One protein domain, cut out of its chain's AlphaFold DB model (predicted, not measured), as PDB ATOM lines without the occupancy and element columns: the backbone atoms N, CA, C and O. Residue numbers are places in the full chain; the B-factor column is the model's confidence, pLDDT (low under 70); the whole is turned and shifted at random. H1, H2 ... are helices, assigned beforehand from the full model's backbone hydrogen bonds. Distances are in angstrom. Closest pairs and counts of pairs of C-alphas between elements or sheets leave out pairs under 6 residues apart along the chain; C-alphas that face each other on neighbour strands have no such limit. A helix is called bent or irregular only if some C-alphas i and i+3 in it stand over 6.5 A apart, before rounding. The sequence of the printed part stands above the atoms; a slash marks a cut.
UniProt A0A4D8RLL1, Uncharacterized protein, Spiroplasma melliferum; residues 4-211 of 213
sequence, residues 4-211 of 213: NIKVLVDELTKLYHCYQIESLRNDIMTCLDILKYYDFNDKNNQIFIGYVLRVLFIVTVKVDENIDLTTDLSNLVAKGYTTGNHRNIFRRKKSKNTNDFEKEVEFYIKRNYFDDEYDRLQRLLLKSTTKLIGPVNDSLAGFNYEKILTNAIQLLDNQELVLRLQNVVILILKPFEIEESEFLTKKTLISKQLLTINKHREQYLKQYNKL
ATOM      1  N   ASN A   4      79.923 108.622 119.102       74.06
ATOM      2  CA  ASN A   4      80.389 109.928 118.643       74.06
ATOM      3  C   ASN A   4      81.712 110.366 119.286       74.06
ATOM      4  O   ASN A   4      82.506 111.034 118.634       74.06
ATOM      5  N   ILE A   5      81.988 109.987 120.535       81.00
ATOM      6  CA  ILE A   5      83.243 110.367 121.205       81.00
ATOM      7  C   ILE A   5      84.403 109.665 120.537       81.00
ATOM      8  O   ILE A   5      85.400 110.291 120.200       81.00
ATOM      9  N   LYS A   6      84.245 108.353 120.336       82.62
ATOM     10  CA  LYS A   6      85.258 107.539 119.685       82.62
ATOM     11  C   LYS A   6      85.546 108.089 118.292       82.62
ATOM     12  O   LYS A   6      86.701 108.311 117.967       82.62
ATOM     13  N   VAL A   7      84.498 108.417 117.534       84.38
ATOM     14  CA  VAL A   7      84.649 109.052 116.220       84.38
ATOM     15  C   VAL A   7      85.365 110.401 116.329       84.38
ATOM     16  O   VAL A   7      86.247 110.667 115.524       84.38
ATOM     17  N   LEU A   8      85.054 111.245 117.319       87.00
ATOM     18  CA  LEU A   8      85.727 112.541 117.466       87.00
ATOM     19  C   LEU A   8      87.207 112.372 117.809       87.00
ATOM     20  O   LEU A   8      88.047 113.057 117.233       87.00
ATOM     21  N   VAL A   9      87.529 111.459 118.722       90.31
ATOM     22  CA  VAL A   9      88.910 111.117 119.081       90.31
ATOM     23  C   VAL A   9      89.660 110.583 117.863       90.31
ATOM     24  O   VAL A   9      90.777 111.030 117.604       90.31
ATOM     25  N   ASP A  10      89.047 109.687 117.089       87.44
ATOM     26  CA  ASP A  10      89.638 109.117 115.877       87.44
ATOM     27  C   ASP A  10      89.898 110.207 114.818       87.44
ATOM     28  O   ASP A  10      90.997 110.278 114.266       87.44
ATOM     29  N   GLU A  11      88.940 111.112 114.578       86.31
ATOM     30  CA  GLU A  11      89.097 112.227 113.631       86.31
ATOM     31  C   GLU A  11      90.169 113.226 114.085       86.31
ATOM     32  O   GLU A  11      91.033 113.613 113.300       86.31
ATOM     33  N   LEU A  12      90.181 113.614 115.364       91.75
ATOM     34  CA  LEU A  12      91.219 114.491 115.914       91.75
ATOM     35  C   LEU A  12      92.607 113.845 115.821       91.75
ATOM     36  O   LEU A  12      93.568 114.503 115.425       91.75
ATOM     37  N   THR A  13      92.714 112.549 116.113       91.06
ATOM     38  CA  THR A  13      93.970 111.792 115.997       91.06
ATOM     39  C   THR A  13      94.442 111.730 114.545       91.06
ATOM     40  O   THR A  13      95.617 111.962 114.257       91.06
ATOM     41  N   LYS A  14      93.527 111.496 113.600       89.06
ATOM     42  CA  LYS A  14      93.830 111.547 112.166       89.06
ATOM     43  C   LYS A  14      94.365 112.926 111.770       89.06
ATOM     44  O   LYS A  14      95.427 113.001 111.158       89.06
ATOM     45  N   LEU A  15      93.692 114.007 112.166       88.44
ATOM     46  CA  LEU A  15      94.135 115.379 111.893       88.44
ATOM     47  C   LEU A  15      95.518 115.673 112.496       88.44
ATOM     48  O   LEU A  15      96.363 116.262 111.821       88.44
ATOM     49  N   TYR A  16      95.785 115.211 113.720       91.12
ATOM     50  CA  TYR A  16      97.088 115.353 114.376       91.12
ATOM     51  C   TYR A  16      98.223 114.732 113.547       91.12
ATOM     52  O   TYR A  16      99.292 115.331 113.386       91.12
ATOM     53  N   HIS A  17      97.989 113.540 112.991       88.25
ATOM     54  CA  HIS A  17      98.967 112.852 112.154       88.25
ATOM     55  C   HIS A  17      99.087 113.463 110.752       88.25
ATOM     56  O   HIS A  17     100.202 113.562 110.240       88.25
ATOM     57  N   CYS A  18      97.979 113.905 110.151       85.62
ATOM     58  CA  CYS A  18      97.956 114.484 108.806       85.62
ATOM     59  C   CYS A  18      98.673 115.840 108.722       85.62
ATOM     60  O   CYS A  18      99.408 116.088 107.769       85.62
ATOM     61  N   TYR A  19      98.483 116.718 109.706       82.06
ATOM     62  CA  TYR A  19      99.026 118.076 109.666       82.06
ATOM     63  C   TYR A  19     100.300 118.196 110.509       82.06
ATOM     64  O   TYR A  19     100.335 117.791 111.669       82.06
ATOM     65  N   GLN A  20     101.354 118.803 109.951       83.69
ATOM     66  CA  GLN A  20     102.633 119.052 110.644       83.69
ATOM     67  C   GLN A  20     102.722 120.445 111.299       83.69
ATOM     68  O   GLN A  20     103.805 120.929 111.609       83.69
ATOM     69  N   ILE A  21     101.584 121.105 111.517       87.06
ATOM     70  CA  ILE A  21     101.524 122.435 112.134       87.06
ATOM     71  C   ILE A  21     101.531 122.268 113.658       87.06
ATOM     72  O   ILE A  21     100.572 121.752 114.227       87.06
ATOM     73  N   GLU A  22     102.589 122.726 114.328       90.19
ATOM     74  CA  GLU A  22     102.761 122.544 115.780       90.19
ATOM     75  C   GLU A  22     101.609 123.145 116.599       90.19
ATOM     76  O   GLU A  22     101.054 122.482 117.469       90.19
ATOM     77  N   SER A  23     101.185 124.371 116.274       87.94
ATOM     78  CA  SER A  23     100.056 125.016 116.962       87.94
ATOM     79  C   SER A  23      98.756 124.212 116.853       87.94
ATOM     80  O   SER A  23      98.069 124.037 117.856       87.94
ATOM     81  N   LEU A  24      98.466 123.650 115.675       89.94
ATOM     82  CA  LEU A  24      97.308 122.780 115.464       89.94
ATOM     83  C   LEU A  24      97.412 121.502 116.303       89.94
ATOM     84  O   LEU A  24      96.451 121.099 116.950       89.94
ATOM     85  N   ARG A  25      98.587 120.864 116.299       93.06
ATOM     86  CA  ARG A  25      98.843 119.648 117.079       93.06
ATOM     87  C   ARG A  25      98.658 119.884 118.573       93.06
ATOM     88  O   ARG A  25      98.058 119.045 119.235       93.06
ATOM     89  N   ASN A  26      99.117 121.025 119.079       94.50
ATOM     90  CA  ASN A  26      98.930 121.409 120.475       94.50
ATOM     91  C   ASN A  26      97.448 121.616 120.806       94.50
ATOM     92  O   ASN A  26      96.981 121.087 121.811       94.50
ATOM     93  N   ASP A  27      96.691 122.310 119.950       95.06
ATOM     94  CA  ASP A  27      95.246 122.471 120.146       95.06
ATOM     95  C   ASP A  27      94.524 121.112 120.168       95.06
ATOM     96  O   ASP A  27      93.705 120.865 121.052       95.06
ATOM     97  N   ILE A  28      94.876 120.196 119.257       94.75
ATOM     98  CA  ILE A  28      94.309 118.840 119.214       94.75
ATOM     99  C   ILE A  28      94.644 118.046 120.482       94.75
ATOM    100  O   ILE A  28      93.754 117.422 121.058       94.75
ATOM    101  N   MET A  29      95.899 118.063 120.934       95.69
ATOM    102  CA  MET A  29      96.309 117.341 122.141       95.69
ATOM    103  C   MET A  29      95.548 117.825 123.374       95.69
ATOM    104  O   MET A  29      95.072 117.003 124.154       95.69
ATOM    105  N   THR A  30      95.366 119.140 123.516       94.69
ATOM    106  CA  THR A  30      94.559 119.720 124.596       94.69
ATOM    107  C   THR A  30      93.096 119.284 124.500       94.69
ATOM    108  O   THR A  30      92.519 118.882 125.508       94.69
ATOM    109  N   CYS A  31      92.498 119.285 123.300       96.00
ATOM    110  CA  CYS A  31      91.144 118.753 123.103       96.00
ATOM    111  C   CYS A  31      91.035 117.295 123.566       96.00
ATOM    112  O   CYS A  31      90.113 116.949 124.300       96.00
ATOM    113  N   LEU A  32      91.978 116.443 123.151       95.06
ATOM    114  CA  LEU A  32      92.000 115.025 123.512       95.06
ATOM    115  C   LEU A  32      92.156 114.814 125.020       95.06
ATOM    116  O   LEU A  32      91.579 113.872 125.556       95.06
ATOM    117  N   ASP A  33      92.911 115.671 125.705       94.25
ATOM    118  CA  ASP A  33      93.075 115.582 127.154       94.25
ATOM    119  C   ASP A  33      91.792 115.964 127.901       94.25
ATOM    120  O   ASP A  33      91.345 115.215 128.770       94.25
ATOM    121  N   ILE A  34      91.130 117.052 127.493       92.75
ATOM    122  CA  ILE A  34      89.845 117.478 128.073       92.75
ATOM    123  C   ILE A  34      88.757 116.419 127.835       92.75
ATOM    124  O   ILE A  34      87.989 116.097 128.742       92.75
ATOM    125  N   LEU A  35      88.713 115.821 126.638       91.88
ATOM    126  CA  LEU A  35      87.719 114.802 126.278       91.88
ATOM    127  C   LEU A  35      87.758 113.557 127.179       91.88
ATOM    128  O   LEU A  35      86.743 112.869 127.274       91.88
ATOM    129  N   LYS A  36      88.867 113.270 127.875       89.69
ATOM    130  CA  LYS A  36      88.951 112.154 128.840       89.69
ATOM    131  C   LYS A  36      88.007 112.326 130.031       89.69
ATOM    132  O   LYS A  36      87.575 111.330 130.604       89.69
ATOM    133  N   TYR A  37      87.707 113.572 130.395       86.00
ATOM    134  CA  TYR A  37      86.932 113.929 131.587       86.00
ATOM    135  C   TYR A  37      85.585 114.582 131.254       86.00
ATOM    136  O   TYR A  37      84.860 115.007 132.152       86.00
ATOM    137  N   TYR A  38      85.250 114.677 129.969       84.50
ATOM    138  CA  TYR A  38      84.043 115.338 129.494       84.50
ATOM    139  C   TYR A  38      82.795 114.500 129.823       84.50
ATOM    140  O   TYR A  38      82.787 113.281 129.646       84.50
ATOM    141  N   ASP A  39      81.728 115.133 130.324       83.00
ATOM    142  CA  ASP A  39      80.495 114.418 130.679       83.00
ATOM    143  C   ASP A  39      79.632 114.175 129.441       83.00
ATOM    144  O   ASP A  39      78.908 115.053 128.967       83.00
ATOM    145  N   PHE A  40      79.695 112.956 128.923       78.12
ATOM    146  CA  PHE A  40      78.944 112.561 127.738       78.12
ATOM    147  C   PHE A  40      77.531 112.066 128.031       78.12
ATOM    148  O   PHE A  40      76.786 111.806 127.093       78.12
ATOM    149  N   ASN A  41      77.122 111.972 129.298       82.25
ATOM    150  CA  ASN A  41      75.719 111.719 129.623       82.25
ATOM    151  C   ASN A  41      74.877 113.001 129.519       82.25
ATOM    152  O   ASN A  41      73.649 112.921 129.424       82.25
ATOM    153  N   ASP A  42      75.508 114.182 129.504       83.00
ATOM    154  CA  ASP A  42      74.812 115.443 129.272       83.00
ATOM    155  C   ASP A  42      74.365 115.573 127.808       83.00
ATOM    156  O   ASP A  42      75.137 115.474 126.850       83.00
ATOM    157  N   LYS A  43      73.072 115.845 127.627       83.12
ATOM    158  CA  LYS A  43      72.446 115.949 126.306       83.12
ATOM    159  C   LYS A  43      73.040 117.082 125.461       83.12
ATOM    160  O   LYS A  43      73.198 116.910 124.254       83.12
ATOM    161  N   ASN A  44      73.348 118.237 126.056       81.62
ATOM    162  CA  ASN A  44      73.900 119.381 125.321       81.62
ATOM    163  C   ASN A  44      75.330 119.091 124.861       81.62
ATOM    164  O   ASN A  44      75.689 119.418 123.734       81.62
ATOM    165  N   ASN A  45      76.105 118.407 125.698       83.12
ATOM    166  CA  ASN A  45      77.437 117.928 125.358       83.12
ATOM    167  C   ASN A  45      77.385 116.954 124.167       83.12
ATOM    168  O   ASN A  45      78.099 117.141 123.184       83.12
ATOM    169  N   GLN A  46      76.478 115.970 124.176       81.50
ATOM    170  CA  GLN A  46      76.290 115.054 123.036       81.50
ATOM    171  C   GLN A  46      75.909 115.780 121.739       81.50
ATOM    172  O   GLN A  46      76.412 115.456 120.659       81.50
ATOM    173  N   ILE A  47      75.016 116.764 121.842       80.56
ATOM    174  CA  ILE A  47      74.607 117.625 120.732       80.56
ATOM    175  C   ILE A  47      75.815 118.352 120.147       80.56
ATOM    176  O   ILE A  47      76.017 118.320 118.930       80.56
ATOM    177  N   PHE A  48      76.599 119.007 121.005       83.44
ATOM    178  CA  PHE A  48      77.743 119.798 120.585       83.44
ATOM    179  C   PHE A  48      78.768 118.921 119.863       83.44
ATOM    180  O   PHE A  48      79.183 119.252 118.756       83.44
ATOM    181  N   ILE A  49      79.084 117.741 120.403       83.44
ATOM    182  CA  ILE A  49      79.973 116.771 119.747       83.44
ATOM    183  C   ILE A  49      79.429 116.353 118.373       83.44
ATOM    184  O   ILE A  49      80.180 116.283 117.401       83.44
ATOM    185  N   GLY A  50      78.118 116.131 118.257       76.81
ATOM    186  CA  GLY A  50      77.473 115.852 116.976       76.81
ATOM    187  C   GLY A  50      77.655 116.978 115.951       76.81
ATOM    188  O   GLY A  50      77.857 116.702 114.769       76.81
ATOM    189  N   TYR A  51      77.625 118.238 116.389       76.69
ATOM    190  CA  TYR A  51      77.939 119.387 115.540       76.69
ATOM    191  C   TYR A  51      79.420 119.411 115.138       76.69
ATOM    192  O   TYR A  51      79.720 119.518 113.949       76.69
ATOM    193  N   VAL A  52      80.340 119.250 116.096       83.38
ATOM    194  CA  VAL A  52      81.794 119.251 115.852       83.38
ATOM    195  C   VAL A  52      82.163 118.214 114.799       83.38
ATOM    196  O   VAL A  52      82.841 118.538 113.830       83.38
ATOM    197  N   LEU A  53      81.658 116.989 114.940       79.56
ATOM    198  CA  LEU A  53      81.892 115.913 113.980       79.56
ATOM    199  C   LEU A  53      81.418 116.257 112.572       79.56
ATOM    200  O   LEU A  53      82.094 115.933 111.599       79.56
ATOM    201  N   ARG A  54      80.266 116.922 112.447       72.62
ATOM    202  CA  ARG A  54      79.765 117.368 111.144       72.62
ATOM    203  C   ARG A  54      80.671 118.441 110.551       72.62
ATOM    204  O   ARG A  54      80.982 118.347 109.370       72.62
ATOM    205  N   VAL A  55      81.121 119.413 111.347       77.19
ATOM    206  CA  VAL A  55      82.057 120.449 110.882       77.19
ATOM    207  C   VAL A  55      83.380 119.836 110.448       77.19
ATOM    208  O   VAL A  55      83.824 120.117 109.343       77.19
ATOM    209  N   LEU A  56      83.982 118.968 111.264       78.12
ATOM    210  CA  LEU A  56      85.230 118.294 110.903       78.12
ATOM    211  C   LEU A  56      85.058 117.479 109.623       78.12
ATOM    212  O   LEU A  56      85.851 117.639 108.705       78.12
ATOM    213  N   PHE A  57      83.977 116.702 109.507       72.94
ATOM    214  CA  PHE A  57      83.668 115.965 108.285       72.94
ATOM    215  C   PHE A  57      83.583 116.889 107.064       72.94
ATOM    216  O   PHE A  57      84.192 116.608 106.038       72.94
ATOM    217  N   ILE A  58      82.845 117.997 107.170       66.75
ATOM    218  CA  ILE A  58      82.694 118.977 106.088       66.75
ATOM    219  C   ILE A  58      84.039 119.546 105.684       66.75
ATOM    220  O   ILE A  58      84.330 119.618 104.496       66.75
ATOM    221  N   VAL A  59      84.845 119.944 106.664       71.56
ATOM    222  CA  VAL A  59      86.159 120.534 106.444       71.56
ATOM    223  C   VAL A  59      87.070 119.517 105.757       71.56
ATOM    224  O   VAL A  59      87.630 119.829 104.713       71.56
ATOM    225  N   THR A  60      87.149 118.281 106.255       68.19
ATOM    226  CA  THR A  60      87.958 117.212 105.647       68.19
ATOM    227  C   THR A  60      87.499 116.896 104.226       68.19
ATOM    228  O   THR A  60      88.293 116.933 103.294       68.19
ATOM    229  N   VAL A  61      86.203 116.669 104.016       63.62
ATOM    230  CA  VAL A  61      85.654 116.343 102.693       63.62
ATOM    231  C   VAL A  61      85.719 117.529 101.727       63.62
ATOM    232  O   VAL A  61      85.819 117.341 100.517       63.62
ATOM    233  N   LYS A  62      85.721 118.770 102.215       60.72
ATOM    234  CA  LYS A  62      85.973 119.946 101.377       60.72
ATOM    235  C   LYS A  62      87.409 120.062 100.923       60.72
ATOM    236  O   LYS A  62      87.625 120.377  99.754       60.72
ATOM    237  N   VAL A  63      88.346 119.848 101.841       63.69
ATOM    238  CA  VAL A  63      89.781 119.874 101.549       63.69
ATOM    239  C   VAL A  63      90.127 118.760 100.561       63.69
ATOM    240  O   VAL A  63      90.832 119.020  99.588       63.69
ATOM    241  N   ASP A  64      89.553 117.571 100.754       62.47
ATOM    242  CA  ASP A  64      89.932 116.374 100.005       62.47
ATOM    243  C   ASP A  64      89.094 116.143  98.726       62.47
ATOM    244  O   ASP A  64      89.626 115.655  97.730       62.47
ATOM    245  N   GLU A  65      87.795 116.489  98.704       58.47
ATOM    246  CA  GLU A  65      86.848 116.056  97.648       58.47
ATOM    247  C   GLU A  65      86.061 117.180  96.929       58.47
ATOM    248  O   GLU A  65      85.259 116.882  96.040       58.47
ATOM    249  N   ASN A  66      86.260 118.467  97.254       58.56
ATOM    250  CA  ASN A  66      85.652 119.614  96.538       58.56
ATOM    251  C   ASN A  66      84.099 119.566  96.399       58.56
ATOM    252  O   ASN A  66      83.524 119.856  95.345       58.56
ATOM    253  N   ILE A  67      83.403 119.184  97.473       56.59
ATOM    254  CA  ILE A  67      81.929 119.051  97.556       56.59
ATOM    255  C   ILE A  67      81.197 120.418  97.577       56.59
ATOM    256  O   ILE A  67      81.809 121.422  97.907       56.59
ATOM    257  N   ASP A  68      79.906 120.507  97.216       50.84
ATOM    258  CA  ASP A  68      79.056 121.716  97.359       50.84
ATOM    259  C   ASP A  68      78.547 121.897  98.804       50.84
ATOM    260  O   ASP A  68      77.957 120.957  99.326       50.84
ATOM    261  N   LEU A  69      78.699 123.066  99.454       52.41
ATOM    262  CA  LEU A  69      78.112 123.281 100.794       52.41
ATOM    263  C   LEU A  69      76.861 124.139 100.816       52.41
ATOM    264  O   LEU A  69      76.124 124.038 101.788       52.41
ATOM    265  N   THR A  70      76.545 124.928  99.792       47.31
ATOM    266  CA  THR A  70      75.324 125.761  99.797       47.31
ATOM    267  C   THR A  70      74.030 124.961 100.018       47.31
ATOM    268  O   THR A  70      73.161 125.370 100.792       47.31
ATOM    269  N   THR A  71      73.914 123.784  99.397       48.28
ATOM    270  CA  THR A  71      72.740 122.900  99.555       48.28
ATOM    271  C   THR A  71      72.770 122.123 100.880       48.28
ATOM    272  O   THR A  71      71.730 121.720 101.396       48.28
ATOM    273  N   ASP A  72      73.955 121.942 101.466       51.50
ATOM    274  CA  ASP A  72      74.162 121.112 102.655       51.50
ATOM    275  C   ASP A  72      74.248 121.930 103.954       51.50
ATOM    276  O   ASP A  72      73.947 121.401 105.021       51.50
ATOM    277  N   LEU A  73      74.509 123.238 103.870       49.19
ATOM    278  CA  LEU A  73      74.418 124.217 104.961       49.19
ATOM    279  C   LEU A  73      72.975 124.359 105.460       49.19
ATOM    280  O   LEU A  73      72.714 124.372 106.660       49.19
ATOM    281  N   SER A  74      72.015 124.389 104.537       46.19
ATOM    282  CA  SER A  74      70.593 124.325 104.874       46.19
ATOM    283  C   SER A  74      70.217 122.953 105.447       46.19
ATOM    284  O   SER A  74      69.395 122.900 106.347       46.19
ATOM    285  N   ASN A  75      70.875 121.851 105.071       47.66
ATOM    286  CA  ASN A  75      70.704 120.569 105.768       47.66
ATOM    287  C   ASN A  75      71.351 120.546 107.170       47.66
ATOM    288  O   ASN A  75      70.802 119.912 108.068       47.66
ATOM    289  N   LEU A  76      72.469 121.248 107.384       48.84
ATOM    290  CA  LEU A  76      73.127 121.416 108.689       48.84
ATOM    291  C   LEU A  76      72.302 122.258 109.661       48.84
ATOM    292  O   LEU A  76      72.208 121.909 110.836       48.84
ATOM    293  N   VAL A  77      71.724 123.353 109.166       45.12
ATOM    294  CA  VAL A  77      70.978 124.334 109.965       45.12
ATOM    295  C   VAL A  77      69.486 123.980 110.055       45.12
ATOM    296  O   VAL A  77      68.901 124.106 111.127       45.12
ATOM    297  N   ALA A  78      68.854 123.502 108.972       39.38
ATOM    298  CA  ALA A  78      67.405 123.256 108.919       39.38
ATOM    299  C   ALA A  78      66.980 121.858 109.396       39.38
ATOM    300  O   ALA A  78      65.851 121.703 109.860       39.38
ATOM    301  N   LYS A  79      67.856 120.840 109.360       41.59
ATOM    302  CA  LYS A  79      67.598 119.571 110.065       41.59
ATOM    303  C   LYS A  79      68.155 119.664 111.472       41.59
ATOM    304  O   LYS A  79      69.199 119.087 111.789       41.59
ATOM    305  N   GLY A  80      67.451 120.414 112.316       37.62
ATOM    306  CA  GLY A  80      67.744 120.464 113.739       37.62
ATOM    307  C   GLY A  80      68.028 119.062 114.288       37.62
ATOM    308  O   GLY A  80      67.265 118.129 114.052       37.62
ATOM    309  N   TYR A  81      69.155 118.921 114.987       43.94
ATOM    310  CA  TYR A  81      69.327 118.004 116.117       43.94
ATOM    311  C   TYR A  81      68.914 116.528 115.941       43.94
ATOM    312  O   TYR A  81      68.642 115.852 116.930       43.94
ATOM    313  N   THR A  82      68.879 115.975 114.730       34.47
ATOM    314  CA  THR A  82      68.373 114.610 114.521       34.47
ATOM    315  C   THR A  82      69.464 113.690 113.987       34.47
ATOM    316  O   THR A  82      69.885 113.761 112.836       34.47
ATOM    317  N   THR A  83      69.949 112.846 114.902       36.69
ATOM    318  CA  THR A  83      70.616 111.549 114.694       36.69
ATOM    319  C   THR A  83      71.803 111.532 113.724       36.69
ATOM    320  O   THR A  83      71.639 111.497 112.507       36.69
ATOM    321  N   GLY A  84      73.019 111.435 114.269       37.31
ATOM    322  CA  GLY A  84      74.285 111.256 113.540       37.31
ATOM    323  C   GLY A  84      74.426 109.981 112.687       37.31
ATOM    324  O   GLY A  84      75.538 109.655 112.295       37.31
ATOM    325  N   ASN A  85      73.336 109.281 112.358       35.81
ATOM    326  CA  ASN A  85      73.367 108.026 111.596       35.81
ATOM    327  C   ASN A  85      73.099 108.179 110.095       35.81
ATOM    328  O   ASN A  85      73.229 107.208 109.359       35.81
ATOM    329  N   HIS A  86      72.741 109.371 109.615       40.75
ATOM    330  CA  HIS A  86      72.407 109.566 108.204       40.75
ATOM    331  C   HIS A  86      73.427 110.500 107.554       40.75
ATOM    332  O   HIS A  86      73.169 111.692 107.375       40.75
ATOM    333  N   ARG A  87      74.592 109.941 107.192       44.81
ATOM    334  CA  ARG A  87      75.478 110.509 106.161       44.81
ATOM    335  C   ARG A  87      74.712 110.487 104.834       44.81
ATOM    336  O   ARG A  87      74.870 109.569 104.036       44.81
ATOM    337  N   ASN A  88      73.796 111.430 104.638       41.22
ATOM    338  CA  ASN A  88      73.141 111.575 103.346       41.22
ATOM    339  C   ASN A  88      74.167 112.035 102.309       41.22
ATOM    340  O   ASN A  88      75.117 112.747 102.625       41.22
ATOM    341  N   ILE A  89      73.961 111.562 101.085       46.97
ATOM    342  CA  ILE A  89      74.832 111.726  99.923       46.97
ATOM    343  C   ILE A  89      75.093 113.216  99.678       46.97
ATOM    344  O   ILE A  89      74.194 113.948  99.265       46.97
ATOM    345  N   PHE A  90      76.327 113.647  99.927       49.97
ATOM    346  CA  PHE A  90      76.785 114.995  99.615       49.97
ATOM    347  C   PHE A  90      76.785 115.218  98.101       49.97
ATOM    348  O   PHE A  90      77.224 114.355  97.330       49.97
ATOM    349  N   ARG A  91      76.307 116.383  97.649       48.75
ATOM    350  CA  ARG A  91      76.318 116.721  96.220       48.75
ATOM    351  C   ARG A  91      77.718 117.180  95.807       48.75
ATOM    352  O   ARG A  91      78.202 118.225  96.232       48.75
ATOM    353  N   ARG A  92      78.377 116.402  94.946       49.94
ATOM    354  CA  ARG A  92      79.678 116.761  94.356       49.94
ATOM    355  C   ARG A  92      79.485 117.792  93.236       49.94
ATOM    356  O   ARG A  92      78.695 117.546  92.321       49.94
ATOM    357  N   LYS A  93      80.202 118.929  93.270       53.38
ATOM    358  CA  LYS A  93      80.222 119.872  92.134       53.38
ATOM    359  C   LYS A  93      81.073 119.296  90.999       53.38
ATOM    360  O   LYS A  93      82.103 118.675  91.240       53.38
ATOM    361  N   LYS A  94      80.660 119.549  89.752       51.06
ATOM    362  CA  LYS A  94      81.458 119.219  88.554       51.06
ATOM    363  C   LYS A  94      82.697 120.116  88.392       51.06
ATOM    364  O   LYS A  94      83.634 119.708  87.716       51.06
ATOM    365  N   SER A  95      82.716 121.307  88.995       53.78
ATOM    366  CA  SER A  95      83.849 122.243  88.961       53.78
ATOM    367  C   SER A  95      83.894 123.131  90.213       53.78
ATOM    368  O   SER A  95      82.866 123.390  90.844       53.78
ATOM    369  N   LYS A  96      85.099 123.582  90.592       55.09
ATOM    370  CA  LYS A  96      85.324 124.511  91.711       55.09
ATOM    371  C   LYS A  96      85.005 125.940  91.250       55.09
ATOM    372  O   LYS A  96      85.744 126.486  90.440       55.09
ATOM    373  N   ASN A  97      83.917 126.534  91.746       65.75
ATOM    374  CA  ASN A  97      83.719 127.984  91.653       65.75
ATOM    375  C   ASN A  97      84.433 128.637  92.840       65.75
ATOM    376  O   ASN A  97      83.985 128.490  93.977       65.75
ATOM    377  N   THR A  98      85.551 129.305  92.571       64.00
ATOM    378  CA  THR A  98      86.428 129.906  93.582       64.00
ATOM    379  C   THR A  98      85.690 130.930  94.451       64.00
ATOM    380  O   THR A  98      85.718 130.802  95.669       64.00
ATOM    381  N   ASN A  99      84.881 131.809  93.849       65.62
ATOM    382  CA  ASN A  99      84.155 132.850  94.587       65.62
ATOM    383  C   ASN A  99      83.083 132.294  95.540       65.62
ATOM    384  O   ASN A  99      82.850 132.848  96.612       65.62
ATOM    385  N   ASP A 100      82.388 131.219  95.151       64.62
ATOM    386  CA  ASP A 100      81.396 130.584  96.032       64.62
ATOM    387  C   ASP A 100      82.088 129.833  97.173       64.62
ATOM    388  O   ASP A 100      81.612 129.834  98.305       64.62
ATOM    389  N   PHE A 101      83.222 129.197  96.868       61.53
ATOM    390  CA  PHE A 101      84.031 128.466  97.835       61.53
ATOM    391  C   PHE A 101      84.559 129.386  98.936       61.53
ATOM    392  O   PHE A 101      84.480 129.051 100.115       61.53
ATOM    393  N   GLU A 102      85.043 130.563  98.565       66.50
ATOM    394  CA  GLU A 102      85.621 131.503  99.515       66.50
ATOM    395  C   GLU A 102      84.564 132.124 100.445       66.50
ATOM    396  O   GLU A 102      84.773 132.188 101.656       66.50
ATOM    397  N   LYS A 103      83.376 132.460  99.922       68.94
ATOM    398  CA  LYS A 103      82.236 132.930 100.736       68.94
ATOM    399  C   LYS A 103      81.752 131.889 101.746       68.94
ATOM    400  O   LYS A 103      81.292 132.234 102.834       68.94
ATOM    401  N   GLU A 104      81.820 130.606 101.392       66.50
ATOM    402  CA  GLU A 104      81.487 129.518 102.315       66.50
ATOM    403  C   GLU A 104      82.512 129.429 103.456       66.50
ATOM    404  O   GLU A 104      82.115 129.294 104.612       66.50
ATOM    405  N   VAL A 105      83.813 129.539 103.157       69.31
ATOM    406  CA  VAL A 105      84.888 129.554 104.169       69.31
ATOM    407  C   VAL A 105      84.704 130.722 105.138       69.31
ATOM    408  O   VAL A 105      84.720 130.522 106.354       69.31
ATOM    409  N   GLU A 106      84.441 131.914 104.607       69.69
ATOM    410  CA  GLU A 106      84.155 133.124 105.379       69.69
ATOM    411  C   GLU A 106      82.958 132.922 106.326       69.69
ATOM    412  O   GLU A 106      83.013 133.274 107.505       69.69
ATOM    413  N   PHE A 107      81.896 132.249 105.868       71.31
ATOM    414  CA  PHE A 107      80.743 131.921 106.708       71.31
ATOM    415  C   PHE A 107      81.103 131.010 107.894       71.31
ATOM    416  O   PHE A 107      80.656 131.279 109.011       71.31
ATOM    417  N   TYR A 108      81.919 129.966 107.702       70.31
ATOM    418  CA  TYR A 108      82.359 129.093 108.806       70.31
ATOM    419  C   TYR A 108      83.265 129.810 109.812       70.31
ATOM    420  O   TYR A 108      83.317 129.415 110.977       70.31
ATOM    421  N   ILE A 109      83.961 130.867 109.395       72.12
ATOM    422  CA  ILE A 109      84.758 131.704 110.295       72.12
ATOM    423  C   ILE A 109      83.845 132.689 111.049       72.12
ATOM    424  O   ILE A 109      83.960 132.797 112.274       72.12
ATOM    425  N   LYS A 110      82.901 133.344 110.353       72.06
ATOM    426  CA  LYS A 110      81.994 134.373 110.902       72.06
ATOM    427  C   LYS A 110      80.866 133.845 111.774       72.06
ATOM    428  O   LYS A 110      80.589 134.416 112.824       72.06
ATOM    429  N   ARG A 111      80.142 132.828 111.306       65.75
ATOM    430  CA  ARG A 111      78.886 132.360 111.899       65.75
ATOM    431  C   ARG A 111      79.036 130.906 112.295       65.75
ATOM    432  O   ARG A 111      78.567 130.006 111.605       65.75
ATOM    433  N   ASN A 112      79.727 130.685 113.409       71.25
ATOM    434  CA  ASN A 112      80.003 129.341 113.880       71.25
ATOM    435  C   ASN A 112      79.351 129.067 115.236       71.25
ATOM    436  O   ASN A 112      79.341 129.883 116.148       71.25
ATOM    437  N   TYR A 113      78.807 127.863 115.354       76.75
ATOM    438  CA  TYR A 113      78.144 127.368 116.558       76.75
ATOM    439  C   TYR A 113      79.103 127.204 117.751       76.75
ATOM    440  O   TYR A 113      78.656 127.002 118.875       76.75
ATOM    441  N   PHE A 114      80.422 127.281 117.526       88.44
ATOM    442  CA  PHE A 114      81.387 127.305 118.624       88.44
ATOM    443  C   PHE A 114      81.210 128.571 119.471       88.44
ATOM    444  O   PHE A 114      81.287 128.484 120.690       88.44
ATOM    445  N   ASP A 115      80.898 129.718 118.858       88.00
ATOM    446  CA  ASP A 115      80.607 130.950 119.603       88.00
ATOM    447  C   ASP A 115      79.328 130.822 120.440       88.00
ATOM    448  O   ASP A 115      79.327 131.141 121.628       88.00
ATOM    449  N   ASP A 116      78.259 130.285 119.843       87.75
ATOM    450  CA  ASP A 116      76.979 130.072 120.529       87.75
ATOM    451  C   ASP A 116      77.135 129.134 121.738       87.75
ATOM    452  O   ASP A 116      76.558 129.365 122.809       87.75
ATOM    453  N   GLU A 117      77.929 128.072 121.575       90.19
ATOM    454  CA  GLU A 117      78.228 127.118 122.636       90.19
ATOM    455  C   GLU A 117      79.113 127.735 123.724       90.19
ATOM    456  O   GLU A 117      78.834 127.565 124.916       90.19
ATOM    457  N   TYR A 118      80.133 128.507 123.343       93.81
ATOM    458  CA  TYR A 118      80.961 129.255 124.286       93.81
ATOM    459  C   TYR A 118      80.105 130.192 125.152       93.81
ATOM    460  O   TYR A 118      80.215 130.177 126.383       93.81
ATOM    461  N   ASP A 119      79.192 130.948 124.536       91.75
ATOM    462  CA  ASP A 119      78.283 131.862 125.230       91.75
ATOM    463  C   ASP A 119      77.289 131.120 126.132       91.75
ATOM    464  O   ASP A 119      76.971 131.570 127.240       91.75
ATOM    465  N   ARG A 120      76.794 129.954 125.698       92.44
ATOM    466  CA  ARG A 120      75.959 129.078 126.533       92.44
ATOM    467  C   ARG A 120      76.714 128.643 127.787       92.44
ATOM    468  O   ARG A 120      76.178 128.802 128.887       92.44
ATOM    469  N   LEU A 121      77.936 128.136 127.636       93.94
ATOM    470  CA  LEU A 121      78.781 127.707 128.750       93.94
ATOM    471  C   LEU A 121      79.146 128.882 129.667       93.94
ATOM    472  O   LEU A 121      79.078 128.737 130.886       93.94
ATOM    473  N   GLN A 122      79.407 130.069 129.112       93.75
ATOM    474  CA  GLN A 122      79.692 131.276 129.895       93.75
ATOM    475  C   GLN A 122      78.506 131.667 130.781       93.75
ATOM    476  O   GLN A 122      78.680 131.981 131.959       93.75
ATOM    477  N   ARG A 123      77.279 131.608 130.251       92.56
ATOM    478  CA  ARG A 123      76.061 131.858 131.040       92.56
ATOM    479  C   ARG A 123      75.888 130.840 132.167       92.56
ATOM    480  O   ARG A 123      75.488 131.218 133.269       92.56
ATOM    481  N   LEU A 124      76.190 129.565 131.913       91.44
ATOM    482  CA  LEU A 124      76.143 128.519 132.937       91.44
ATOM    483  C   LEU A 124      77.205 128.733 134.016       91.44
ATOM    484  O   LEU A 124      76.886 128.611 135.200       91.44
ATOM    485  N   LEU A 125      78.423 129.114 133.624       91.25
ATOM    486  CA  LEU A 125      79.508 129.434 134.545       91.25
ATOM    487  C   LEU A 125      79.102 130.586 135.461       91.25
ATOM    488  O   LEU A 125      79.137 130.422 136.676       91.25
ATOM    489  N   LEU A 126      78.619 131.700 134.901       88.69
ATOM    490  CA  LEU A 126      78.140 132.852 135.674       88.69
ATOM    491  C   LEU A 126      77.014 132.467 136.646       88.69
ATOM    492  O   LEU A 126      77.027 132.860 137.809       88.69
ATOM    493  N   LYS A 127      76.048 131.655 136.205       87.19
ATOM    494  CA  LYS A 127      74.962 131.166 137.070       87.19
ATOM    495  C   LYS A 127      75.464 130.239 138.184       87.19
ATOM    496  O   LYS A 127      74.855 130.181 139.251       87.19
ATOM    497  N   SER A 128      76.527 129.480 137.931       82.75
ATOM    498  CA  SER A 128      77.153 128.605 138.924       82.75
ATOM    499  C   SER A 128      77.937 129.422 139.950       82.75
ATOM    500  O   SER A 128      77.792 129.204 141.149       82.75
ATOM    501  N   THR A 129      78.729 130.392 139.498       81.31
ATOM    502  CA  THR A 129      79.692 131.119 140.334       81.31
ATOM    503  C   THR A 129      79.064 132.239 141.156       81.31
ATOM    504  O   THR A 129      79.595 132.564 142.211       81.31
ATOM    505  N   THR A 130      77.894 132.769 140.783       80.00
ATOM    506  CA  THR A 130      77.121 133.671 141.667       80.00
ATOM    507  C   THR A 130      76.766 133.024 143.007       80.00
ATOM    508  O   THR A 130      76.576 133.726 143.995       80.00
ATOM    509  N   LYS A 131      76.747 131.688 143.074       75.81
ATOM    510  CA  LYS A 131      76.532 130.922 144.309       75.81
ATOM    511  C   LYS A 131      77.776 130.824 145.202       75.81
ATOM    512  O   LYS A 131      77.664 130.323 146.313       75.81
ATOM    513  N   LEU A 132      78.939 131.292 144.737       69.88
ATOM    514  CA  LEU A 132      80.177 131.370 145.526       69.88
ATOM    515  C   LEU A 132      80.240 132.639 146.401       69.88
ATOM    516  O   LEU A 132      81.204 132.818 147.141       69.88
ATOM    517  N   ILE A 133      79.246 133.531 146.321       63.75
ATOM    518  CA  ILE A 133      79.200 134.778 147.093       63.75
ATOM    519  C   ILE A 133      78.570 134.489 148.468       63.75
ATOM    520  O   ILE A 133      77.354 134.543 148.626       63.75
ATOM    521  N   GLY A 134      79.399 134.160 149.463       57.81
ATOM    522  CA  GLY A 134      78.984 133.972 150.860       57.81
ATOM    523  C   GLY A 134      80.071 133.316 151.727       57.81
ATOM    524  O   GLY A 134      80.969 132.674 151.181       57.81
ATOM    525  N   PRO A 135      80.044 133.485 153.064       54.16
ATOM    526  CA  PRO A 135      81.012 132.850 153.957       54.16
ATOM    527  C   PRO A 135      80.821 131.322 154.007       54.16
ATOM    528  O   PRO A 135      79.705 130.831 154.163       54.16
ATOM    529  N   VAL A 136      81.921 130.573 153.901       60.69
ATOM    530  CA  VAL A 136      81.963 129.103 153.994       60.69
ATOM    531  C   VAL A 136      82.188 128.722 155.458       60.69
ATOM    532  O   VAL A 136      83.335 128.656 155.870       60.69
ATOM    533  N   ASN A 137      81.135 128.529 156.260       53.41
ATOM    534  CA  ASN A 137      81.313 128.272 157.704       53.41
ATOM    535  C   ASN A 137      80.546 127.073 158.295       53.41
ATOM    536  O   ASN A 137      80.540 126.926 159.507       53.41
ATOM    537  N   ASP A 138      80.007 126.157 157.482       54.94
ATOM    538  CA  ASP A 138      79.426 124.890 157.966       54.94
ATOM    539  C   ASP A 138      79.825 123.718 157.056       54.94
ATOM    540  O   ASP A 138      80.003 123.907 155.853       54.94
ATOM    541  N   SER A 139      79.928 122.490 157.576       56.09
ATOM    542  CA  SER A 139      80.353 121.304 156.799       56.09
ATOM    543  C   SER A 139      79.484 121.039 155.557       56.09
ATOM    544  O   SER A 139      79.992 120.704 154.487       56.09
ATOM    545  N   LEU A 140      78.173 121.276 155.667       55.28
ATOM    546  CA  LEU A 140      77.216 121.182 154.558       55.28
ATOM    547  C   LEU A 140      77.369 122.344 153.555       55.28
ATOM    548  O   LEU A 140      77.141 122.169 152.358       55.28
ATOM    549  N   ALA A 141      77.794 123.522 154.026       62.31
ATOM    550  CA  ALA A 141      78.152 124.653 153.173       62.31
ATOM    551  C   ALA A 141      79.483 124.402 152.440       62.31
ATOM    552  O   ALA A 141      79.589 124.738 151.264       62.31
ATOM    553  N   GLY A 142      80.448 123.735 153.083       65.25
ATOM    554  CA  GLY A 142      81.723 123.309 152.497       65.25
ATOM    555  C   GLY A 142      81.556 122.305 151.354       65.25
ATOM    556  O   GLY A 142      82.096 122.527 150.275       65.25
ATOM    557  N   PHE A 143      80.729 121.266 151.529       65.94
ATOM    558  CA  PHE A 143      80.425 120.305 150.455       65.94
ATOM    559  C   PHE A 143      79.723 120.963 149.255       65.94
ATOM    560  O   PHE A 143      80.045 120.701 148.095       65.94
ATOM    561  N   ASN A 144      78.770 121.863 149.520       80.94
ATOM    562  CA  ASN A 144      78.112 122.621 148.457       80.94
ATOM    563  C   ASN A 144      79.096 123.548 147.730       80.94
ATOM    564  O   ASN A 144      79.016 123.679 146.509       80.94
ATOM    565  N   TYR A 145      80.034 124.151 148.457       84.38
ATOM    566  CA  TYR A 145      81.075 125.004 147.899       84.38
ATOM    567  C   TYR A 145      82.064 124.215 147.027       84.38
ATOM    568  O   TYR A 145      82.320 124.615 145.891       84.38
ATOM    569  N   GLU A 146      82.526 123.053 147.498       87.56
ATOM    570  CA  GLU A 146      83.354 122.117 146.729       87.56
ATOM    571  C   GLU A 146      82.686 121.768 145.394       87.56
ATOM    572  O   GLU A 146      83.264 121.969 144.326       87.56
ATOM    573  N   LYS A 147      81.418 121.342 145.438       89.12
ATOM    574  CA  LYS A 147      80.650 120.974 144.244       89.12
ATOM    575  C   LYS A 147      80.519 122.127 143.247       89.12
ATOM    576  O   LYS A 147      80.579 121.900 142.038       89.12
ATOM    577  N   ILE A 148      80.321 123.358 143.725       88.44
ATOM    578  CA  ILE A 148      80.235 124.538 142.852       88.44
ATOM    579  C   ILE A 148      81.587 124.815 142.185       88.44
ATOM    580  O   ILE A 148      81.604 125.123 140.991       88.44
ATOM    581  N   LEU A 149      82.701 124.679 142.911       89.94
ATOM    582  CA  LEU A 149      84.049 124.849 142.360       89.94
ATOM    583  C   LEU A 149      84.375 123.784 141.311       89.94
ATOM    584  O   LEU A 149      84.816 124.138 140.218       89.94
ATOM    585  N   THR A 150      84.097 122.508 141.593       90.56
ATOM    586  CA  THR A 150      84.287 121.418 140.625       90.56
ATOM    587  C   THR A 150      83.476 121.669 139.355       90.56
ATOM    588  O   THR A 150      84.017 121.587 138.255       90.56
ATOM    589  N   ASN A 151      82.206 122.063 139.492       90.88
ATOM    590  CA  ASN A 151      81.357 122.390 138.346       90.88
ATOM    591  C   ASN A 151      81.874 123.613 137.562       90.88
ATOM    592  O   ASN A 151      81.826 123.626 136.336       90.88
ATOM    593  N   ALA A 152      82.386 124.644 138.243       92.44
ATOM    594  CA  ALA A 152      82.972 125.810 137.583       92.44
ATOM    595  C   ALA A 152      84.234 125.444 136.783       92.44
ATOM    596  O   ALA A 152      84.387 125.910 135.655       92.44
ATOM    597  N   ILE A 153      85.102 124.587 137.330       92.69
ATOM    598  CA  ILE A 153      86.297 124.082 136.637       92.69
ATOM    599  C   ILE A 153      85.899 123.261 135.404       92.69
ATOM    600  O   ILE A 153      86.387 123.541 134.314       92.69
ATOM    601  N   GLN A 154      84.940 122.341 135.534       91.81
ATOM    602  CA  GLN A 154      84.434 121.557 134.400       91.81
ATOM    603  C   GLN A 154      83.848 122.442 133.290       91.81
ATOM    604  O   GLN A 154      84.087 122.209 132.107       91.81
ATOM    605  N   LEU A 155      83.099 123.491 133.647       93.25
ATOM    606  CA  LEU A 155      82.565 124.437 132.665       93.25
ATOM    607  C   LEU A 155      83.674 125.213 131.944       93.25
ATOM    608  O   LEU A 155      83.562 125.430 130.739       93.25
ATOM    609  N   LEU A 156      84.745 125.594 132.646       95.38
ATOM    610  CA  LEU A 156      85.923 126.224 132.042       95.38
ATOM    611  C   LEU A 156      86.660 125.271 131.089       95.38
ATOM    612  O   LEU A 156      87.070 125.691 130.010       95.38
ATOM    613  N   ASP A 157      86.784 123.992 131.445       94.19
ATOM    614  CA  ASP A 157      87.374 122.969 130.571       94.19
ATOM    615  C   ASP A 157      86.536 122.770 129.305       94.19
ATOM    616  O   ASP A 157      87.075 122.740 128.199       94.19
ATOM    617  N   ASN A 158      85.209 122.755 129.434       93.31
ATOM    618  CA  ASN A 158      84.308 122.691 128.286       93.31
ATOM    619  C   ASN A 158      84.439 123.931 127.386       93.31
ATOM    620  O   ASN A 158      84.423 123.800 126.163       93.31
ATOM    621  N   GLN A 159      84.601 125.128 127.962       95.62
ATOM    622  CA  GLN A 159      84.854 126.343 127.180       95.62
ATOM    623  C   GLN A 159      86.192 126.277 126.444       95.62
ATOM    624  O   GLN A 159      86.261 126.662 125.277       95.62
ATOM    625  N   GLU A 160      87.247 125.775 127.090       96.81
ATOM    626  CA  GLU A 160      88.532 125.584 126.422       96.81
ATOM    627  C   GLU A 160      88.407 124.593 125.264       96.81
ATOM    628  O   GLU A 160      88.865 124.906 124.167       96.81
ATOM    629  N   LEU A 161      87.726 123.460 125.454       95.62
ATOM    630  CA  LEU A 161      87.486 122.488 124.386       95.62
ATOM    631  C   LEU A 161      86.820 123.142 123.166       95.62
ATOM    632  O   LEU A 161      87.286 122.962 122.043       95.62
ATOM    633  N   VAL A 162      85.765 123.932 123.380       94.75
ATOM    634  CA  VAL A 162      85.048 124.646 122.311       94.75
ATOM    635  C   VAL A 162      85.993 125.559 121.527       94.75
ATOM    636  O   VAL A 162      86.043 125.483 120.299       94.75
ATOM    637  N   LEU A 163      86.781 126.379 122.223       95.69
ATOM    638  CA  LEU A 163      87.710 127.327 121.602       95.69
ATOM    639  C   LEU A 163      88.864 126.636 120.866       95.69
ATOM    640  O   LEU A 163      89.274 127.075 119.791       95.69
ATOM    641  N   ARG A 164      89.388 125.538 121.418       95.69
ATOM    642  CA  ARG A 164      90.461 124.750 120.798       95.69
ATOM    643  C   ARG A 164      89.965 124.037 119.543       95.69
ATOM    644  O   ARG A 164      90.634 124.086 118.516       95.69
ATOM    645  N   LEU A 165      88.765 123.457 119.576       94.12
ATOM    646  CA  LEU A 165      88.130 122.875 118.389       94.12
ATOM    647  C   LEU A 165      87.851 123.933 117.315       94.12
ATOM    648  O   LEU A 165      88.073 123.681 116.130       94.12
ATOM    649  N   GLN A 166      87.425 125.130 117.716       91.62
ATOM    650  CA  GLN A 166      87.253 126.257 116.803       91.62
ATOM    651  C   GLN A 166      88.588 126.650 116.148       91.62
ATOM    652  O   GLN A 166      88.645 126.801 114.928       91.62
ATOM    653  N   ASN A 167      89.677 126.735 116.921       91.62
ATOM    654  CA  ASN A 167      91.027 126.969 116.397       91.62
ATOM    655  C   ASN A 167      91.471 125.886 115.405       91.62
ATOM    656  O   ASN A 167      92.065 126.226 114.383       91.62
ATOM    657  N   VAL A 168      91.172 124.611 115.680       91.19
ATOM    658  CA  VAL A 168      91.468 123.490 114.772       91.19
ATOM    659  C   VAL A 168      90.784 123.698 113.424       91.19
ATOM    660  O   VAL A 168      91.448 123.673 112.389       91.19
ATOM    661  N   VAL A 169      89.478 123.975 113.431       87.31
ATOM    662  CA  VAL A 169      88.700 124.237 112.210       87.31
ATOM    663  C   VAL A 169      89.266 125.436 111.449       87.31
ATOM    664  O   VAL A 169      89.534 125.340 110.253       87.31
ATOM    665  N   ILE A 170      89.505 126.542 112.152       86.44
ATOM    666  CA  ILE A 170      90.067 127.775 111.595       86.44
ATOM    667  C   ILE A 170      91.416 127.495 110.919       86.44
ATOM    668  O   ILE A 170      91.613 127.843 109.759       86.44
ATOM    669  N   LEU A 171      92.338 126.813 111.599       85.56
ATOM    670  CA  LEU A 171      93.667 126.495 111.073       85.56
ATOM    671  C   LEU A 171      93.632 125.601 109.829       85.56
ATOM    672  O   LEU A 171      94.462 125.796 108.942       85.56
ATOM    673  N   ILE A 172      92.688 124.660 109.746       83.88
ATOM    674  CA  ILE A 172      92.508 123.824 108.551       83.88
ATOM    675  C   ILE A 172      91.959 124.652 107.381       83.88
ATOM    676  O   ILE A 172      92.356 124.432 106.238       83.88
ATOM    677  N   LEU A 173      91.080 125.618 107.657       80.38
ATOM    678  CA  LEU A 173      90.496 126.497 106.643       80.38
ATOM    679  C   LEU A 173      91.434 127.629 106.192       80.38
ATOM    680  O   LEU A 173      91.260 128.142 105.091       80.38
ATOM    681  N   LYS A 174      92.455 127.982 106.988       79.12
ATOM    682  CA  LYS A 174      93.397 129.086 106.710       79.12
ATOM    683  C   LYS A 174      93.943 129.126 105.272       79.12
ATOM    684  O   LYS A 174      93.972 130.207 104.696       79.12
ATOM    685  N   PRO A 175      94.391 128.011 104.658       77.44
ATOM    686  CA  PRO A 175      94.967 128.048 103.309       77.44
ATOM    687  C   PRO A 175      93.986 128.478 102.206       77.44
ATOM    688  O   PRO A 175      94.399 128.664 101.066       77.44
ATOM    689  N   PHE A 176      92.697 128.578 102.528       73.31
ATOM    690  CA  PHE A 176      91.600 128.842 101.601       73.31
ATOM    691  C   PHE A 176      90.965 130.224 101.795       73.31
ATOM    692  O   PHE A 176      89.938 130.516 101.190       73.31
ATOM    693  N   GLU A 177      91.543 131.041 102.669       68.56
ATOM    694  CA  GLU A 177      91.073 132.381 102.996       68.56
ATOM    695  C   GLU A 177      91.453 133.409 101.916       68.56
ATOM    696  O   GLU A 177      92.555 133.351 101.369       68.56
ATOM    697  N   ILE A 178      90.561 134.380 101.657       64.69
ATOM    698  CA  ILE A 178      90.881 135.576 100.855       64.69
ATOM    699  C   ILE A 178      91.188 136.798 101.736       64.69
ATOM    700  O   ILE A 178      92.097 137.563 101.427       64.69
ATOM    701  N   GLU A 179      90.424 137.011 102.816       65.44
ATOM    702  CA  GLU A 179      90.504 138.213 103.659       65.44
ATOM    703  C   GLU A 179      91.144 137.932 105.025       65.44
ATOM    704  O   GLU A 179      90.446 137.735 106.014       65.44
ATOM    705  N   GLU A 180      92.475 138.041 105.104       67.38
ATOM    706  CA  GLU A 180      93.294 137.773 106.308       67.38
ATOM    707  C   GLU A 180      92.810 138.474 107.604       67.38
ATOM    708  O   GLU A 180      93.117 138.053 108.727       67.38
ATOM    709  N   SER A 181      92.045 139.563 107.471       73.62
ATOM    710  CA  SER A 181      91.579 140.380 108.594       73.62
ATOM    711  C   SER A 181      90.619 139.645 109.537       73.62
ATOM    712  O   SER A 181      90.640 139.876 110.754       73.62
ATOM    713  N   GLU A 182      89.808 138.722 109.025       75.25
ATOM    714  CA  GLU A 182      88.754 138.081 109.814       75.25
ATOM    715  C   GLU A 182      89.278 136.909 110.622       75.25
ATOM    716  O   GLU A 182      88.995 136.795 111.820       75.25
ATOM    717  N   PHE A 183      90.127 136.087 110.008       80.38
ATOM    718  CA  PHE A 183      90.861 135.043 110.702       80.38
ATOM    719  C   PHE A 183      91.717 135.610 111.826       80.38
ATOM    720  O   PHE A 183      91.711 135.081 112.942       80.38
ATOM    721  N   LEU A 184      92.435 136.709 111.567       83.94
ATOM    722  CA  LEU A 184      93.278 137.341 112.576       83.94
ATOM    723  C   LEU A 184      92.442 137.893 113.734       83.94
ATOM    724  O   LEU A 184      92.790 137.692 114.904       83.94
ATOM    725  N   THR A 185      91.311 138.531 113.424       87.44
ATOM    726  CA  THR A 185      90.353 139.011 114.428       87.44
ATOM    727  C   THR A 185      89.850 137.853 115.287       87.44
ATOM    728  O   THR A 185      89.888 137.924 116.520       87.44
ATOM    729  N   LYS A 186      89.458 136.746 114.652       87.44
ATOM    730  CA  LYS A 186      88.932 135.568 115.335       87.44
ATOM    731  C   LYS A 186      89.973 134.890 116.217       87.44
ATOM    732  O   LYS A 186      89.709 134.636 117.391       87.44
ATOM    733  N   LYS A 187      91.188 134.685 115.708       88.69
ATOM    734  CA  LYS A 187      92.308 134.149 116.494       88.69
ATOM    735  C   LYS A 187      92.657 135.018 117.690       88.69
ATOM    736  O   LYS A 187      92.956 134.494 118.766       88.69
ATOM    737  N   THR A 188      92.619 136.335 117.518       91.69
ATOM    738  CA  THR A 188      92.882 137.279 118.607       91.69
ATOM    739  C   THR A 188      91.819 137.160 119.695       91.69
ATOM    740  O   THR A 188      92.156 137.141 120.881       91.69
ATOM    741  N   LEU A 189      90.544 137.040 119.311       92.56
ATOM    742  CA  LEU A 189      89.443 136.821 120.247       92.56
ATOM    743  C   LEU A 189      89.616 135.506 121.019       92.56
ATOM    744  O   LEU A 189      89.627 135.534 122.250       92.56
ATOM    745  N   ILE A 190      89.844 134.396 120.311       93.56
ATOM    746  CA  ILE A 190      90.041 133.074 120.920       93.56
ATOM    747  C   ILE A 190      91.215 133.100 121.904       93.56
ATOM    748  O   ILE A 190      91.094 132.643 123.037       93.56
ATOM    749  N   SER A 191      92.339 133.710 121.519       93.81
ATOM    750  CA  SER A 191      93.518 133.822 122.390       93.81
ATOM    751  C   SER A 191      93.214 134.592 123.681       93.81
ATOM    752  O   SER A 191      93.623 134.178 124.765       93.81
ATOM    753  N   LYS A 192      92.452 135.693 123.599       96.44
ATOM    754  CA  LYS A 192      92.017 136.463 124.779       96.44
ATOM    755  C   LYS A 192      91.085 135.657 125.686       96.44
ATOM    756  O   LYS A 192      91.217 135.725 126.911       96.44
ATOM    757  N   GLN A 193      90.163 134.894 125.103       96.06
ATOM    758  CA  GLN A 193      89.232 134.049 125.852       96.06
ATOM    759  C   GLN A 193      89.969 132.894 126.545       96.06
ATOM    760  O   GLN A 193      89.781 132.702 127.744       96.06
ATOM    761  N   LEU A 194      90.898 132.218 125.862       96.38
ATOM    762  CA  LEU A 194      91.747 131.173 126.452       96.38
ATOM    763  C   LEU A 194      92.579 131.692 127.635       96.38
ATOM    764  O   LEU A 194      92.642 131.051 128.683       96.38
ATOM    765  N   LEU A 195      93.171 132.887 127.518       95.94
ATOM    766  CA  LEU A 195      93.895 133.516 128.631       95.94
ATOM    767  C   LEU A 195      92.983 133.793 129.834       95.94
ATOM    768  O   LEU A 195      93.405 133.647 130.981       95.94
ATOM    769  N   THR A 196      91.741 134.202 129.576       95.31
ATOM    770  CA  THR A 196      90.739 134.449 130.621       95.31
ATOM    771  C   THR A 196      90.334 133.151 131.316       95.31
ATOM    772  O   THR A 196      90.325 133.098 132.546       95.31
ATOM    773  N   ILE A 197      90.086 132.088 130.545       95.88
ATOM    774  CA  ILE A 197      89.772 130.753 131.063       95.88
ATOM    775  C   ILE A 197      90.889 130.255 131.981       95.88
ATOM    776  O   ILE A 197      90.612 129.888 133.120       95.88
ATOM    777  N   ASN A 198      92.147 130.317 131.534       93.62
ATOM    778  CA  ASN A 198      93.292 129.860 132.326       93.62
ATOM    779  C   ASN A 198      93.396 130.595 133.667       93.62
ATOM    780  O   ASN A 198      93.528 129.962 134.713       93.62
ATOM    781  N   LYS A 199      93.248 131.927 133.658       95.19
ATOM    782  CA  LYS A 199      93.261 132.735 134.886       95.19
ATOM    783  C   LYS A 199      92.147 132.337 135.853       95.19
ATOM    784  O   LYS A 199      92.401 132.206 137.049       95.19
ATOM    785  N   HIS A 200      90.925 132.142 135.361       93.38
ATOM    786  CA  HIS A 200      89.809 131.729 136.212       93.38
ATOM    787  C   HIS A 200      89.975 130.304 136.737       93.38
ATOM    788  O   HIS A 200      89.718 130.060 137.915       93.38
ATOM    789  N   ARG A 201      90.469 129.381 135.908       93.75
ATOM    790  CA  ARG A 201      90.747 128.002 136.315       93.75
ATOM    791  C   ARG A 201      91.759 127.967 137.453       93.75
ATOM    792  O   ARG A 201      91.491 127.356 138.482       93.75
ATOM    793  N   GLU A 202      92.878 128.680 137.321       93.94
ATOM    794  CA  GLU A 202      93.882 128.789 138.386       93.94
ATOM    795  C   GLU A 202      93.298 129.354 139.688       93.94
ATOM    796  O   GLU A 202      93.637 128.890 140.778       93.94
ATOM    797  N   GLN A 203      92.417 130.354 139.596       91.62
ATOM    798  CA  GLN A 203      91.755 130.933 140.765       91.62
ATOM    799  C   GLN A 203      90.838 129.925 141.465       91.62
ATOM    800  O   GLN A 203      90.935 129.781 142.686       91.62
ATOM    801  N   TYR A 204      89.987 129.213 140.724       91.12
ATOM    802  CA  TYR A 204      89.084 128.218 141.311       91.12
ATOM    803  C   TYR A 204      89.838 127.004 141.854       91.12
ATOM    804  O   TYR A 204      89.503 126.536 142.936       91.12
ATOM    805  N   LEU A 205      90.910 126.556 141.194       90.94
ATOM    806  CA  LEU A 205      91.776 125.492 141.714       90.94
ATOM    807  C   LEU A 205      92.458 125.897 143.027       90.94
ATOM    808  O   LEU A 205      92.492 125.115 143.974       90.94
ATOM    809  N   LYS A 206      92.948 127.141 143.136       90.19
ATOM    810  CA  LYS A 206      93.492 127.663 144.402       90.19
ATOM    811  C   LYS A 206      92.443 127.689 145.513       90.19
ATOM    812  O   LYS A 206      92.795 127.455 146.662       90.19
ATOM    813  N   GLN A 207      91.187 128.002 145.196       87.81
ATOM    814  CA  GLN A 207      90.091 127.967 146.171       87.81
ATOM    815  C   GLN A 207      89.736 126.531 146.565       87.81
ATOM    816  O   GLN A 207      89.582 126.260 147.748       87.81
ATOM    817  N   TYR A 208      89.687 125.612 145.599       87.81
ATOM    818  CA  TYR A 208      89.411 124.194 145.824       87.81
ATOM    819  C   TYR A 208      90.462 123.555 146.733       87.81
ATOM    820  O   TYR A 208      90.122 122.952 147.744       87.81
ATOM    821  N   ASN A 209      91.748 123.774 146.449       85.31
ATOM    822  CA  ASN A 209      92.840 123.195 147.234       85.31
ATOM    823  C   ASN A 209      92.856 123.678 148.694       85.31
ATOM    824  O   ASN A 209      93.295 122.939 149.567       85.31
ATOM    825  N   LYS A 210      92.348 124.886 148.980       85.38
ATOM    826  CA  LYS A 210      92.209 125.396 150.355       85.38
ATOM    827  C   LYS A 210      91.165 124.647 151.186       85.38
ATOM    828  O   LYS A 210      91.150 124.832 152.390       85.38
ATOM    829  N   LEU A 211      90.290 123.847 150.574       81.00
ATOM    830  CA  LEU A 211      89.305 123.046 151.311       81.00
ATOM    831  C   LEU A 211      89.926 121.815 151.985       81.00
ATOM    832  O   LEU A 211      89.300 121.228 152.860       81.00
TER     833      LEU A 211
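This is residues 4 to 211 of the 213 residues of an uncharacterized protein of Spiroplasma melliferum (UniProt A0A4D8RLL1). A long helix, H7, runs most of the length of an elongated bundle, with H6 and H8 packed lengthwise on it and running opposite ways to it, while H2 and H3 pack on its later part and H1 covers those two. Toward the end of H7 near residue 176 lie H5, the short H4 and a long looping stretch, residues 79 to 97. The printed part has 208 residues with eight named helices, H1 to H8 in chain order, and no named strand; the class is all helix. H1, H2, H3, H6 and H7 form an up-and-down bundle, each running against the one before it. The whole is compact, with a radius of gyration of the C-alphas of 19.2 A, and spans 70 by 35 by 29 A, only just elongated.

H7, residues 139 to 176, is 56.8 A long, from C-alpha 139 at (80.353, 121.304, 156.799) to C-alpha 176 at (91.600, 128.842, 101.601); it is irregular, with C-alphas 172 and 175 7.2 A apart. H8, residues 180 to 209, is 43.4 A long and ends at (92.840, 123.195, 147.234). H6, residues 113 to 132, measures 29.3 A, and H3, residues 43 to 65, 32.1 A. H1, residues 4 to 18, begins at (80.389, 109.928, 118.643). H2 holds residues 22 to 35, H4 residues 70 to 78 and H5 residues 98 to 110.

H7 is the hub, touching five helices. It forms helical hairpins with H6, closest at the C-alphas of Tyr 118 and Gln 159, 5.7 A, and with H8, at those of Ile 153 and Arg 201, 5.9 A; the tilts are shallow, 17 and 20 degrees. With residues 157 to 171 alone H7 touches H2, opposite ways at a shallow tilt of 34.9 degrees, only just short of steep; the C-alphas of Asp 27 and Arg 164 are closest, 5.3 A. H3 touches H7 the same way, C-alphas of Leu 56 and Val 169 closest, 7.0 A. H5 touches H7, with the C-alphas of Ile 109 and Ile 170 closest, 6.7 A, and H8, with those of Ile 109 and Phe 183 closest, 7.0 A. H1 forms a hairpin with H2, C-alphas of Tyr 16 and Arg 25 closest, 5.4 A, and touches H3, those of Leu 8 and Leu 53 closest, 6.2 A. H4 touches no helix but is near H3. H6 and H8 are apart. Every O i to N i+4 pair is within hydrogen-bond range in H1, H2, H3, H5 and H8, against 3 of 5 in H4, 14 of 16 in H6 and 32 of 34 in H7.

The C-alphas farthest apart, of Lys 94 and Asn 137, are 69.7 A apart. The printed part has no cut; the link from H4 to H5 is long, 19 residues. The mean pLDDT of the printed part is 77.3, and 65 residues are under 70, among them 60 to 106 and 132 to 143.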